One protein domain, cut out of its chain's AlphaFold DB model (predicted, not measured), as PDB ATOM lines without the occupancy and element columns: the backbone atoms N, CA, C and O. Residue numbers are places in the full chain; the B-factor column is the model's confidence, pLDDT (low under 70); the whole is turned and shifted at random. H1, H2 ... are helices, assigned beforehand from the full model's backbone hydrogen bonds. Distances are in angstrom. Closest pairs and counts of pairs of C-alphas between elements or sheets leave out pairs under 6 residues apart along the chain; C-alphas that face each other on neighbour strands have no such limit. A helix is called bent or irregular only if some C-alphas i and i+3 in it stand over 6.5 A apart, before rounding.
ATOM      1  N   PRO A   7      11.828 -35.414  60.881       92.44
ATOM      2  CA  PRO A   7      11.621 -35.679  59.453       92.44
ATOM      3  C   PRO A   7      11.615 -34.410  58.590       92.44
ATOM      4  O   PRO A   7      12.223 -34.376  57.522       92.44
ATOM      5  N   CYS A   8      10.984 -33.332  59.069       93.25
ATOM      6  CA  CYS A   8      10.980 -32.045  58.375       93.25
ATOM      7  C   CYS A   8      12.392 -31.445  58.305       93.25
ATOM      8  O   CYS A   8      12.825 -30.991  57.246       93.25
ATOM      9  N   ALA A   9      13.148 -31.511  59.403       93.56
ATOM     10  CA  ALA A   9      14.527 -31.048  59.444       93.56
ATOM     11  C   ALA A   9      15.434 -31.849  58.496       93.56
ATOM     12  O   ALA A   9      16.272 -31.256  57.826       93.56
ATOM     13  N   ILE A  10      15.234 -33.166  58.384       94.00
ATOM     14  CA  ILE A  10      15.936 -34.029  57.422       94.00
ATOM     15  C   ILE A  10      15.567 -33.660  55.981       94.00
ATOM     16  O   ILE A  10      16.446 -33.584  55.129       94.00
ATOM     17  N   ALA A  11      14.296 -33.392  55.682       93.44
ATOM     18  CA  ALA A  11      13.899 -32.952  54.343       93.44
ATOM     19  C   ALA A  11      14.591 -31.630  53.956       93.44
ATOM     20  O   ALA A  11      15.131 -31.503  52.855       93.44
ATOM     21  N   ILE A  12      14.649 -30.673  54.890       93.81
ATOM     22  CA  ILE A  12      15.383 -29.409  54.720       93.81
ATOM     23  C   ILE A  12      16.885 -29.672  54.551       93.81
ATOM     24  O   ILE A  12      17.511 -29.087  53.672       93.81
ATOM     25  N   MET A  13      17.455 -30.574  55.352       94.31
ATOM     26  CA  MET A  13      18.855 -31.003  55.289       94.31
ATOM     27  C   MET A  13      19.224 -31.534  53.894       94.31
ATOM     28  O   MET A  13      20.214 -31.097  53.306       94.31
ATOM     29  N   LEU A  14      18.410 -32.442  53.342       93.31
ATOM     30  CA  LEU A  14      18.600 -33.012  52.004       93.31
ATOM     31  C   LEU A  14      18.508 -31.933  50.917       93.31
ATOM     32  O   LEU A  14      19.375 -31.858  50.045       93.31
ATOM     33  N   GLY A  15      17.498 -31.060  50.998       92.31
ATOM     34  CA  GLY A  15      17.331 -29.945  50.064       92.31
ATOM     35  C   GLY A  15      18.486 -28.942  50.125       92.31
ATOM     36  O   GLY A  15      18.984 -28.505  49.088       92.31
ATOM     37  N   SER A  16      18.967 -28.621  51.328       91.94
ATOM     38  CA  SER A  16      20.120 -27.743  51.540       91.94
ATOM     39  C   SER A  16      21.398 -28.336  50.945       91.94
ATOM     40  O   SER A  16      22.136 -27.617  50.275       91.94
ATOM     41  N   ASN A  17      21.620 -29.644  51.110       89.56
ATOM     42  CA  ASN A  17      22.769 -30.336  50.529       89.56
ATOM     43  C   ASN A  17      22.731 -30.313  48.989       89.56
ATOM     44  O   ASN A  17      23.730 -30.029  48.340       89.56
ATOM     45  N   LEU A  18      21.559 -30.502  48.376       90.62
ATOM     46  CA  LEU A  18      21.421 -30.325  46.928       90.62
ATOM     47  C   LEU A  18      21.645 -28.861  46.496       90.62
ATOM     48  O   LEU A  18      22.293 -28.603  45.480       90.62
ATOM     49  N   GLY A  19      21.153 -27.896  47.275       89.12
ATOM     50  CA  GLY A  19      21.304 -26.466  47.000       89.12
ATOM     51  C   GLY A  19      22.760 -25.994  46.989       89.12
ATOM     52  O   GLY A  19      23.158 -25.257  46.087       89.12
ATOM     53  N   THR A  20      23.593 -26.456  47.928       88.25
ATOM     54  CA  THR A  20      25.030 -26.111  47.955       88.25
ATOM     55  C   THR A  20      25.774 -26.633  46.724       88.25
ATOM     56  O   THR A  20      26.695 -25.973  46.235       88.25
ATOM     57  N   CYS A  21      25.337 -27.760  46.159       89.38
ATOM     58  CA  CYS A  21      25.892 -28.300  44.921       89.38
ATOM     59  C   CYS A  21      25.614 -27.390  43.718       89.38
ATOM     60  O   CYS A  21      26.481 -27.220  42.862       89.38
ATOM     61  N   ILE A  22      24.426 -26.779  43.651       88.88
ATOM     62  CA  ILE A  22      24.086 -25.823  42.587       88.88
ATOM     63  C   ILE A  22      25.005 -24.602  42.665       88.88
ATOM     64  O   ILE A  22      25.530 -24.167  41.642       88.88
ATOM     65  N   THR A  23      25.280 -24.092  43.866       88.44
ATOM     66  CA  THR A  23      26.253 -23.003  44.053       88.44
ATOM     67  C   THR A  23      27.646 -23.397  43.555       88.44
ATOM     68  O   THR A  23      28.296 -22.611  42.867       88.44
ATOM     69  N   ALA A  24      28.096 -24.628  43.832       87.44
ATOM     70  CA  ALA A  24      29.368 -25.139  43.319       87.44
ATOM     71  C   ALA A  24      29.383 -25.255  41.784       87.44
ATOM     72  O   ALA A  24      30.390 -24.942  41.148       87.44
ATOM     73  N   LEU A  25      28.260 -25.651  41.176       89.56
ATOM     74  CA  LEU A  25      28.112 -25.695  39.723       89.56
ATOM     75  C   LEU A  25      28.210 -24.297  39.108       89.56
ATOM     76  O   LEU A  25      28.945 -24.116  38.140       89.56
ATOM     77  N   LEU A  26      27.528 -23.307  39.694       90.25
ATOM     78  CA  LEU A  26      27.612 -21.909  39.266       90.25
ATOM     79  C   LEU A  26      29.047 -21.379  39.365       90.25
ATOM     80  O   LEU A  26      29.543 -20.772  38.417       90.25
ATOM     81  N   ALA A  27      29.747 -21.678  40.462       89.88
ATOM     82  CA  ALA A  27      31.151 -21.315  40.635       89.88
ATOM     83  C   ALA A  27      32.075 -21.978  39.591       89.88
ATOM     84  O   ALA A  27      33.103 -21.411  39.221       89.88
ATOM     85  N   ALA A  28      31.708 -23.154  39.074       90.62
ATOM     86  CA  ALA A  28      32.500 -23.879  38.087       90.62
ATOM     87  C   ALA A  28      32.312 -23.393  36.632       90.62
ATOM     88  O   ALA A  28      33.123 -23.724  35.770       90.62
ATOM     89  N   ILE A  29      31.300 -22.571  36.322       87.56
ATOM     90  CA  ILE A  29      31.031 -22.103  34.944       87.56
ATOM     91  C   ILE A  29      32.230 -21.352  34.331       87.56
ATOM     92  O   ILE A  29      32.429 -21.408  33.118       87.56
ATOM     93  N   GLY A  30      33.065 -20.705  35.150       87.94
ATOM     94  CA  GLY A  30      34.294 -20.022  34.722       87.94
ATOM     95  C   GLY A  30      35.592 -20.814  34.931       87.94
ATOM     96  O   GLY A  30      36.658 -20.323  34.575       87.94
ATOM     97  N   SER A  31      35.535 -22.016  35.509       91.31
ATOM     98  CA  SER A  31      36.725 -22.797  35.866       91.31
ATOM     99  C   SER A  31      37.161 -23.754  34.748       91.31
ATOM    100  O   SER A  31      36.530 -23.831  33.686       91.31
ATOM    101  N   ASN A  32      38.268 -24.470  34.981       92.44
ATOM    102  CA  ASN A  32      38.785 -25.489  34.069       92.44
ATOM    103  C   ASN A  32      37.842 -26.708  33.961       92.44
ATOM    104  O   ASN A  32      36.929 -26.901  34.766       92.44
ATOM    105  N   LEU A  33      38.058 -27.542  32.938       91.69
ATOM    106  CA  LEU A  33      37.169 -28.668  32.641       91.69
ATOM    107  C   LEU A  33      37.068 -29.671  33.801       91.69
ATOM    108  O   LEU A  33      35.976 -30.151  34.099       91.69
ATOM    109  N   GLU A  34      38.180 -29.950  34.480       91.69
ATOM    110  CA  GLU A  34      38.211 -30.868  35.622       91.69
ATOM    111  C   GLU A  34      37.361 -30.358  36.791       91.69
ATOM    112  O   GLU A  34      36.548 -31.105  37.333       91.69
ATOM    113  N   ALA A  35      37.438 -29.067  37.124       91.44
ATOM    114  CA  ALA A  35      36.596 -28.477  38.159       91.44
ATOM    115  C   ALA A  35      35.100 -28.532  37.796       91.44
ATOM    116  O   ALA A  35      34.271 -28.818  38.660       91.44
ATOM    117  N   ARG A  36      34.739 -28.342  36.519       92.50
ATOM    118  CA  ARG A  36      33.350 -28.513  36.047       92.50
ATOM    119  C   ARG A  36      32.867 -29.953  36.160       92.50
ATOM    120  O   ARG A  36      31.733 -30.180  36.571       92.50
ATOM    121  N   ARG A  37      33.720 -30.924  35.827       93.25
ATOM    122  CA  ARG A  37      33.415 -32.356  35.965       93.25
ATOM    123  C   ARG A  37      33.198 -32.742  37.423       93.25
ATOM    124  O   ARG A  37      32.232 -33.441  37.714       93.25
ATOM    125  N   ILE A  38      34.032 -32.235  38.332       92.19
ATOM    126  CA  ILE A  38      33.876 -32.434  39.779       92.19
ATOM    127  C   ILE A  38      32.564 -31.813  40.269       92.19
ATOM    128  O   ILE A  38      31.814 -32.470  40.985       92.19
ATOM    129  N   ALA A  39      32.251 -30.580  39.863       92.88
ATOM    130  CA  ALA A  39      31.005 -29.924  40.252       92.88
ATOM    131  C   ALA A  39      29.769 -30.689  39.746       92.88
ATOM    132  O   ALA A  39      28.832 -30.920  40.508       92.88
ATOM    133  N   LEU A  40      29.788 -31.150  38.491       92.81
ATOM    134  CA  LEU A  40      28.710 -31.960  37.924       92.81
ATOM    135  C   LEU A  40      28.565 -33.301  38.656       92.81
ATOM    136  O   LEU A  40      27.454 -33.688  39.008       92.81
ATOM    137  N   ALA A  41      29.678 -33.980  38.941       92.94
ATOM    138  CA  ALA A  41      29.692 -35.204  39.735       92.94
ATOM    139  C   ALA A  41      29.080 -34.981  41.126       92.94
ATOM    140  O   ALA A  41      28.242 -35.763  41.572       92.94
ATOM    141  N   HIS A  42      29.442 -33.883  41.786       92.44
ATOM    142  CA  HIS A  42      28.924 -33.529  43.103       92.44
ATOM    143  C   HIS A  42      27.400 -33.320  43.073       92.44
ATOM    144  O   HIS A  42      26.681 -33.897  43.894       92.44
ATOM    145  N   VAL A  43      26.898 -32.552  42.096       92.94
ATOM    146  CA  VAL A  43      25.456 -32.322  41.895       92.94
ATOM    147  C   VAL A  43      24.723 -33.631  41.628       92.94
ATOM    148  O   VAL A  43      23.709 -33.895  42.267       92.94
ATOM    149  N   MET A  44      25.226 -34.465  40.713       92.31
ATOM    150  CA  MET A  44      24.557 -35.720  40.365       92.31
ATOM    151  C   MET A  44      24.497 -36.671  41.563       92.31
ATOM    152  O   MET A  44      23.431 -37.218  41.838       92.31
ATOM    153  N   LEU A  45      25.596 -36.828  42.309       91.81
ATOM    154  CA  LEU A  45      25.628 -37.695  43.489       91.81
ATOM    155  C   LEU A  45      24.603 -37.253  44.543       91.81
ATOM    156  O   LEU A  45      23.872 -38.088  45.071       91.81
ATOM    157  N   ASN A  46      24.502 -35.946  44.805       91.44
ATOM    158  CA  ASN A  46      23.546 -35.413  45.774       91.44
ATOM    159  C   ASN A  46      22.102 -35.444  45.280       91.44
ATOM    160  O   ASN A  46      21.206 -35.708  46.072       91.44
ATOM    161  N   ALA A  47      21.855 -35.212  43.992       92.25
ATOM    162  CA  ALA A  47      20.512 -35.303  43.431       92.25
ATOM    163  C   ALA A  47      19.986 -36.744  43.492       92.25
ATOM    164  O   ALA A  47      18.884 -36.976  43.988       92.25
ATOM    165  N   PHE A  48      20.785 -37.722  43.050       92.50
ATOM    166  CA  PHE A  48      20.408 -39.136  43.136       92.50
ATOM    167  C   PHE A  48      20.286 -39.605  44.583       92.50
ATOM    168  O   PHE A  48      19.320 -40.291  44.910       92.50
ATOM    169  N   GLY A  49      21.218 -39.201  45.450       92.00
ATOM    170  CA  GLY A  49      21.156 -39.480  46.879       92.00
ATOM    171  C   GLY A  49      19.867 -38.959  47.512       92.00
ATOM    172  O   GLY A  49      19.168 -39.714  48.181       92.00
ATOM    173  N   ALA A  50      19.500 -37.705  47.246       92.81
ATOM    174  CA  ALA A  50      18.306 -37.086  47.805       92.81
ATOM    175  C   ALA A  50      17.030 -37.779  47.314       92.81
ATOM    176  O   ALA A  50      16.168 -38.096  48.128       92.81
ATOM    177  N   ILE A  51      16.931 -38.078  46.013       92.81
ATOM    178  CA  ILE A  51      15.795 -38.818  45.437       92.81
ATOM    179  C   ILE A  51      15.685 -40.215  46.060       92.81
ATOM    180  O   ILE A  51      14.584 -40.651  46.391       92.81
ATOM    181  N   ALA A  52      16.813 -40.902  46.253       92.25
ATOM    182  CA  ALA A  52      16.840 -42.229  46.854       92.25
ATOM    183  C   ALA A  52      16.463 -42.208  48.343       92.25
ATOM    184  O   ALA A  52      15.772 -43.113  48.795       92.25
ATOM    185  N   PHE A  53      16.883 -41.189  49.101       91.19
ATOM    186  CA  PHE A  53      16.613 -41.068  50.539       91.19
ATOM    187  C   PHE A  53      15.234 -40.493  50.868       91.19
ATOM    188  O   PHE A  53      14.704 -40.794  51.935       91.19
ATOM    189  N   PHE A  54      14.639 -39.691  49.979       90.75
ATOM    190  CA  PHE A  54      13.350 -39.035  50.206       90.75
ATOM    191  C   PHE A  54      12.222 -39.978  50.683       90.75
ATOM    192  O   PHE A  54      11.587 -39.660  51.689       90.75
ATOM    193  N   PRO A  55      11.976 -41.155  50.067       93.75
ATOM    194  CA  PRO A  55      10.943 -42.077  50.552       93.75
ATOM    195  C   PRO A  55      11.282 -42.748  51.894       93.75
ATOM    196  O   PRO A  55      10.398 -43.314  52.531       93.75
ATOM    197  N   PHE A  56      12.538 -42.688  52.342       94.12
ATOM    198  CA  PHE A  56      13.009 -43.305  53.585       94.12
ATOM    199  C   PHE A  56      13.274 -42.282  54.697       94.12
ATOM    200  O   PHE A  56      13.930 -42.623  55.680       94.12
ATOM    201  N   ILE A  57      12.783 -41.041  54.579       94.25
ATOM    202  CA  ILE A  57      13.042 -39.976  55.564       94.25
ATOM    203  C   ILE A  57      12.630 -40.390  56.981       94.25
ATOM    204  O   ILE A  57      13.402 -40.180  57.914       94.25
ATOM    205  N   ASP A  58      11.462 -41.012  57.158       93.75
ATOM    206  CA  ASP A  58      10.990 -41.421  58.487       93.75
ATOM    207  C   ASP A  58      11.855 -42.533  59.093       93.75
ATOM    208  O   ASP A  58      12.203 -42.491  60.273       93.75
ATOM    209  N   PHE A  59      12.271 -43.503  58.275       95.12
ATOM    210  CA  PHE A  59      13.199 -44.549  58.704       95.12
ATOM    211  C   PHE A  59      14.574 -43.967  59.050       95.12
ATOM    212  O   PHE A  59      15.175 -44.310  60.068       95.12
ATOM    213  N   PHE A  60      15.056 -43.026  58.244       95.06
ATOM    214  CA  PHE A  60      16.309 -42.338  58.508       95.06
ATOM    215  C   PHE A  60      16.234 -41.516  59.801       95.06
ATOM    216  O   PHE A  60      17.161 -41.568  60.606       95.06
ATOM    217  N   ALA A  61      15.108 -40.849  60.068       94.94
ATOM    218  CA  ALA A  61      14.862 -40.153  61.328       94.94
ATOM    219  C   ALA A  61      14.986 -41.092  62.534       94.94
ATOM    220  O   ALA A  61      15.622 -40.730  63.522       94.94
ATOM    221  N   GLN A  62      14.457 -42.317  62.435       94.88
ATOM    222  CA  GLN A  62      14.608 -43.328  63.485       94.88
ATOM    223  C   GLN A  62      16.070 -43.679  63.750       94.88
ATOM    224  O   GLN A  62      16.472 -43.732  64.908       94.88
ATOM    225  N   ILE A  63      16.882 -43.839  62.703       94.75
ATOM    226  CA  ILE A  63      18.326 -44.069  62.847       94.75
ATOM    227  C   ILE A  63      18.996 -42.877  63.544       94.75
ATOM    228  O   ILE A  63      19.791 -43.066  64.466       94.75
ATOM    229  N   LEU A  64      18.665 -41.645  63.144       95.12
ATOM    230  CA  LEU A  64      19.296 -40.446  63.699       95.12
ATOM    231  C   LEU A  64      18.985 -40.231  65.179       95.12
ATOM    232  O   LEU A  64      19.858 -39.739  65.895       95.12
ATOM    233  N   MET A  65      17.816 -40.663  65.659       94.31
ATOM    234  CA  MET A  65      17.479 -40.614  67.086       94.31
ATOM    235  C   MET A  65      18.462 -41.401  67.968       94.31
ATOM    236  O   MET A  65      18.667 -41.028  69.119       94.31
ATOM    237  N   PHE A  66      19.131 -42.431  67.437       95.19
ATOM    238  CA  PHE A  66      20.158 -43.183  68.172       95.19
ATOM    239  C   PHE A  66      21.532 -42.498  68.194       95.19
ATOM    240  O   PHE A  66      22.421 -42.928  68.925       95.19
ATOM    241  N   THR A  67      21.737 -41.441  67.402       94.75
ATOM    242  CA  THR A  67      23.055 -40.799  67.261       94.75
ATOM    243  C   THR A  67      23.316 -39.703  68.297       94.75
ATOM    244  O   THR A  67      24.470 -39.397  68.593       94.75
ATOM    245  N   SER A  68      22.266 -39.067  68.828       94.62
ATOM    246  CA  SER A  68      22.359 -37.991  69.821       94.62
ATOM    247  C   SER A  68      20.991 -37.702  70.443       94.62
ATOM    248  O   SER A  68      19.969 -37.976  69.825       94.62
ATOM    249  N   SER A  69      20.964 -37.091  71.630       91.44
ATOM    250  CA  SER A  69      19.753 -36.544  72.260       91.44
ATOM    251  C   SER A  69      19.320 -35.189  71.689       91.44
ATOM    252  O   SER A  69      18.159 -34.812  71.841       91.44
ATOM    253  N   ASP A  70      20.224 -34.456  71.029       92.94
ATOM    254  CA  ASP A  70      19.970 -33.092  70.563       92.94
ATOM    255  C   ASP A  70      19.686 -33.055  69.059       92.94
ATOM    256  O   ASP A  70      20.513 -33.479  68.247       92.94
ATOM    257  N   MET A  71      18.558 -32.457  68.665       90.88
ATOM    258  CA  MET A  71      18.143 -32.329  67.260       90.88
ATOM    259  C   MET A  71      19.237 -31.748  66.335       90.88
ATOM    260  O   MET A  71      19.488 -32.332  65.281       90.88
ATOM    261  N   PRO A  72      19.956 -30.657  66.686       93.06
ATOM    262  CA  PRO A  72      21.005 -30.122  65.812       93.06
ATOM    263  C   PRO A  72      22.152 -31.114  65.576       93.06
ATOM    264  O   PRO A  72      22.671 -31.207  64.464       93.06
ATOM    265  N   ARG A  73      22.524 -31.892  66.603       94.62
ATOM    266  CA  ARG A  73      23.545 -32.943  66.487       94.62
ATOM    267  C   ARG A  73      23.047 -34.114  65.646       94.62
ATOM    268  O   ARG A  73      23.808 -34.618  64.829       94.62
ATOM    269  N   GLN A  74      21.781 -34.506  65.793       95.75
ATOM    270  CA  GLN A  74      21.163 -35.533  64.949       95.75
ATOM    271  C   GLN A  74      21.212 -35.139  63.467       95.75
ATOM    272  O   GLN A  74      21.619 -35.949  62.640       95.75
ATOM    273  N   ILE A  75      20.888 -33.885  63.129       95.19
ATOM    274  CA  ILE A  75      20.955 -33.374  61.748       95.19
ATOM    275  C   ILE A  75      22.406 -33.347  61.236       95.19
ATOM    276  O   ILE A  75      22.671 -33.778  60.115       95.19
ATOM    277  N   ALA A  76      23.365 -32.895  62.052       95.06
ATOM    278  CA  ALA A  76      24.782 -32.883  61.678       95.06
ATOM    279  C   ALA A  76      25.335 -34.301  61.418       95.06
ATOM    280  O   ALA A  76      26.022 -34.543  60.419       95.06
ATOM    281  N   ASN A  77      24.987 -35.260  62.279       96.06
ATOM    282  CA  ASN A  77      25.302 -36.673  62.073       96.06
ATOM    283  C   ASN A  77      24.600 -37.209  60.817       96.06
ATOM    284  O   ASN A  77      25.213 -37.932  60.031       96.06
ATOM    285  N   GLY A  78      23.351 -36.800  60.591       95.25
ATOM    286  CA  GLY A  78      22.565 -37.138  59.410       95.25
ATOM    287  C   GLY A  78      23.229 -36.716  58.108       95.25
ATOM    288  O   GLY A  78      23.334 -37.542  57.205       95.25
ATOM    289  N   HIS A  79      23.770 -35.498  58.027       93.81
ATOM    290  CA  HIS A  79      24.548 -35.053  56.865       93.81
ATOM    291  C   HIS A  79      25.727 -35.985  56.577       93.81
ATOM    292  O   HIS A  79      25.940 -36.392  55.433       93.81
ATOM    293  N   THR A  80      26.485 -36.335  57.616       94.75
ATOM    294  CA  THR A  80      27.662 -37.202  57.492       94.75
ATOM    295  C   THR A  80      27.270 -38.601  57.019       94.75
ATOM    296  O   THR A  80      27.826 -39.095  56.039       94.75
ATOM    297  N   ILE A  81      26.277 -39.222  57.667       95.38
ATOM    298  CA  ILE A  81      25.794 -40.563  57.312       95.38
ATOM    299  C   ILE A  81      25.262 -40.575  55.878       95.38
ATOM    300  O   ILE A  81      25.649 -41.436  55.092       95.38
ATOM    301  N   TYR A  82      24.427 -39.599  55.515       94.12
ATOM    302  CA  TYR A  82      23.873 -39.463  54.171       94.12
ATOM    303  C   TYR A  82      24.977 -39.385  53.105       94.12
ATOM    304  O   TYR A  82      24.963 -40.156  52.145       94.12
ATOM    305  N   ASN A  83      25.971 -38.509  53.297       92.88
ATOM    306  CA  ASN A  83      27.073 -38.337  52.349       92.88
ATOM    307  C   ASN A  83      27.930 -39.607  52.216       92.88
ATOM    308  O   ASN A  83      28.332 -39.959  51.103       92.88
ATOM    309  N   ILE A  84      28.188 -40.311  53.325       94.94
ATOM    310  CA  ILE A  84      28.928 -41.581  53.328       94.94
ATOM    311  C   ILE A  84      28.147 -42.655  52.573       94.94
ATOM    312  O   ILE A  84      28.716 -43.304  51.699       94.94
ATOM    313  N   VAL A  85      26.854 -42.827  52.867       94.25
ATOM    314  CA  VAL A  85      26.016 -43.836  52.207       94.25
ATOM    315  C   VAL A  85      25.911 -43.554  50.711       94.25
ATOM    316  O   VAL A  85      26.111 -44.469  49.915       94.25
ATOM    317  N   CYS A  86      25.672 -42.303  50.306       92.31
ATOM    318  CA  CYS A  86      25.593 -41.941  48.889       92.31
ATOM    319  C   CYS A  86      26.916 -42.209  48.162       92.31
ATOM    320  O   CYS A  86      26.928 -42.819  47.094       92.31
ATOM    321  N   SER A  87      28.042 -41.810  48.762       92.50
ATOM    322  CA  SER A  87      29.370 -42.052  48.189       92.50
ATOM    323  C   SER A  87      29.678 -43.546  48.093       92.50
ATOM    324  O   SER A  87      30.099 -44.017  47.040       92.50
ATOM    325  N   ALA A  88      29.412 -44.312  49.155       95.00
ATOM    326  CA  ALA A  88      29.614 -45.757  49.185       95.00
ATOM    327  C   ALA A  88      28.732 -46.489  48.163       95.00
ATOM    328  O   ALA A  88      29.203 -47.415  47.507       95.00
ATOM    329  N   ALA A  89      27.488 -46.042  47.974       92.62
ATOM    330  CA  ALA A  89      26.585 -46.574  46.958       92.62
ATOM    331  C   ALA A  89      27.058 -46.262  45.528       92.62
ATOM    332  O   ALA A  89      26.841 -47.065  44.622       92.62
ATOM    333  N   ALA A  90      27.738 -45.132  45.313       91.44
ATOM    334  CA  ALA A  90      28.291 -44.761  44.012       91.44
ATOM    335  C   ALA A  90      29.626 -45.450  43.683       91.44
ATOM    336  O   ALA A  90      29.905 -45.680  42.506       91.44
ATOM    337  N   LEU A  91      30.435 -45.820  44.686       92.94
ATOM    338  CA  LEU A  91      31.721 -46.515  44.502       92.94
ATOM    339  C   LEU A  91      31.668 -47.735  43.557       92.94
ATOM    340  O   LEU A  91      32.492 -47.786  42.641       92.94
ATOM    341  N   PRO A  92      30.734 -48.701  43.692       93.25
ATOM    342  CA  PRO A  92      30.671 -49.847  42.777       93.25
ATOM    343  C   PRO A  92      30.358 -49.452  41.325       93.25
ATOM    344  O   PRO A  92      30.697 -50.187  40.399       93.25
ATOM    345  N   PHE A  93      29.762 -48.276  41.110       93.69
ATOM    346  CA  PHE A  93      29.405 -47.744  39.795       93.69
ATOM    347  C   PHE A  93      30.307 -46.585  39.358       93.69
ATOM    348  O   PHE A  93      29.975 -45.861  38.419       93.69
ATOM    349  N   ILE A  94      31.459 -46.394  40.012       92.19
ATOM    350  CA  ILE A  94      32.293 -45.202  39.818       92.19
ATOM    351  C   ILE A  94      32.778 -45.052  38.373       92.19
ATOM    352  O   ILE A  94      32.867 -43.940  37.859       92.19
ATOM    353  N   ARG A  95      33.040 -46.166  37.678       92.69
ATOM    354  CA  ARG A  95      33.483 -46.151  36.274       92.69
ATOM    355  C   ARG A  95      32.364 -45.684  35.344       92.69
ATOM    356  O   ARG A  95      32.600 -44.867  34.458       92.69
ATOM    357  N   GLN A  96      31.152 -46.186  35.561       92.81
ATOM    358  CA  GLN A  96      29.953 -45.819  34.812       92.81
ATOM    359  C   GLN A  96      29.599 -44.354  35.069       92.81
ATOM    360  O   GLN A  96      29.329 -43.608  34.131       92.81
ATOM    361  N   PHE A  97      29.678 -43.937  36.332       91.88
ATOM    362  CA  PHE A  97      29.445 -42.566  36.752       91.88
ATOM    363  C   PHE A  97      30.451 -41.600  36.116       91.88
ATOM    364  O   PHE A  97      30.052 -40.636  35.469       91.88
ATOM    365  N   ALA A  98      31.750 -41.899  36.188       91.88
ATOM    366  CA  ALA A  98      32.784 -41.097  35.539       91.88
ATOM    367  C   ALA A  98      32.590 -41.031  34.014       91.88
ATOM    368  O   ALA A  98      32.703 -39.962  33.419       91.88
ATOM    369  N   SER A  99      32.234 -42.153  33.376       92.94
ATOM    370  CA  SER A  99      31.942 -42.184  31.939       92.94
ATOM    371  C   SER A  99      30.759 -41.285  31.568       92.94
ATOM    372  O   SER A  99      30.832 -40.567  30.571       92.94
ATOM    373  N   LEU A 100      29.696 -41.272  32.380       93.25
ATOM    374  CA  LEU A 100      28.557 -40.374  32.193       93.25
ATOM    375  C   LEU A 100      28.985 -38.903  32.280       93.25
ATOM    376  O   LEU A 100      28.645 -38.119  31.398       93.25
ATOM    377  N   ILE A 101      29.793 -38.545  33.282       93.50
ATOM    378  CA  ILE A 101      30.322 -37.185  33.442       93.50
ATOM    379  C   ILE A 101      31.174 -36.774  32.235       93.50
ATOM    380  O   ILE A 101      30.986 -35.684  31.698       93.50
ATOM    381  N   TYR A 102      32.061 -37.646  31.746       93.06
ATOM    382  CA  TYR A 102      32.873 -37.365  30.557       93.06
ATOM    383  C   TYR A 102      32.053 -37.254  29.271       93.06
ATOM    384  O   TYR A 102      32.440 -36.508  28.375       93.06
ATOM    385  N   ARG A 103      30.922 -37.959  29.166       91.94
ATOM    386  CA  ARG A 103      29.993 -37.812  28.035       91.94
ATOM    387  C   ARG A 103      29.225 -36.494  28.083       91.94
ATOM    388  O   ARG A 103      28.987 -35.908  27.033       91.94
ATOM    389  N   LEU A 104      28.846 -36.035  29.275       91.12
ATOM    390  CA  LEU A 104      28.152 -34.756  29.468       91.12
ATOM    391  C   LEU A 104      29.097 -33.556  29.300       91.12
ATOM    392  O   LEU A 104      28.695 -32.525  28.767       91.12
ATOM    393  N   LEU A 105      30.356 -33.698  29.723       89.94
ATOM    394  CA  LEU A 105      31.421 -32.698  29.597       89.94
ATOM    395  C   LEU A 105      32.647 -33.295  28.871       89.94
ATOM    396  O   LEU A 105      33.678 -33.584  29.506       89.94
TER     397      LEU A 105
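This is residues 7 to 105 of the 108 residues of the protein "Na/Pi cotransporter family protein" of Clostridia bacterium (UniProt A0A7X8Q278). A long helical hairpin, H1 and H2a side by side, is crossed by a third long helix that bends like a knee. After H2a the second helix turns sharply into the short arm H2b at one end, H3a comes back steeply across the hairpin, and H3b folds in from the knee to pack on H2a, while residues 91 to 96 of the knee stick out. The printed part has 99 residues, with three named helices in the order H1, H2, H3 and no named strand; the class is all helix, and the helices that touch are mostly crossed. It is only just compact, close to loose, with a radius of gyration of the C-alphas of 14.8 A, and its outline is elongated, 44 by 28 by 19 A.

H1 runs from residue 7, C-alpha at (11.621, -35.679, 59.453), to residue 28, over 32.1 A. H2, residues 33 to 65, was assigned as one helix by its hydrogen bonds but is bent: C-alphas 55 and 58 are 8.0 A apart. Its arms are H2a, residues 33 to 55, 34.5 A long, and H2b, residues 58 to 65. H3, residues 71 to 104, was likewise assigned as one helix but is bent, with C-alphas 92 and 95 8.0 A apart. Its arms are H3a, residues 71 to 92, 32.6 A long, and H3b, residues 95 to 104, ending with C-alpha 104 at (28.152, -34.756, 29.468). H2a and H3a are irregular: C-alphas 52 and 55 are 7.0 A apart, and C-alphas 89 and 92 are 6.7 A apart.

H1 and H2a form a hairpin and touch at a shallow tilt of 15 degrees, opposite ways; their closest C-alphas, of Cys 21 and Val 43, are 5.1 A apart. H2b is about perpendicular to H2a, at 79 degrees. With residues 7 to 10 alone H1 only just touches H2b, with 3 pairs of C-alphas within 8 A, the closest those of Pro 7 and Ala 61 at 5.8 A. H3a touches H2b at a steep tilt of 61 degrees, closest at C-alphas of Leu 64 and Gln 74, 5.4 A. H3a also touches H1, with residues 75 to 79 alone, closest at C-alphas of Ile 10 and Ile 75, 6.7 A. Residues 45 to 49 of H2a touch H3a at a steep tilt of 66 degrees, closest at C-alphas of Gly 49 and Cys 86, 5.5 A. H3b is about perpendicular to H3a, at 88 degrees. It touches residues 37 to 41 of H2a, closest at C-alphas of Arg 37 and Ile 101, 6.3 A. H3b is apart from H1 and from H2b. Every O i to N i+4 pair is within hydrogen-bond range in H2b and H3b; the counts are 17 of 18 in H1, 18 of 19 in H2a and 17 of 18 in H3a.

The two C-alphas farthest apart, of Ser 69 and Arg 103, are 45.4 A from each other. The printed part has no cut, and the links from H1 to H2a and from H2b to H3a are tight. The mean pLDDT of the printed part is 92.6, and no printed residue is under 70.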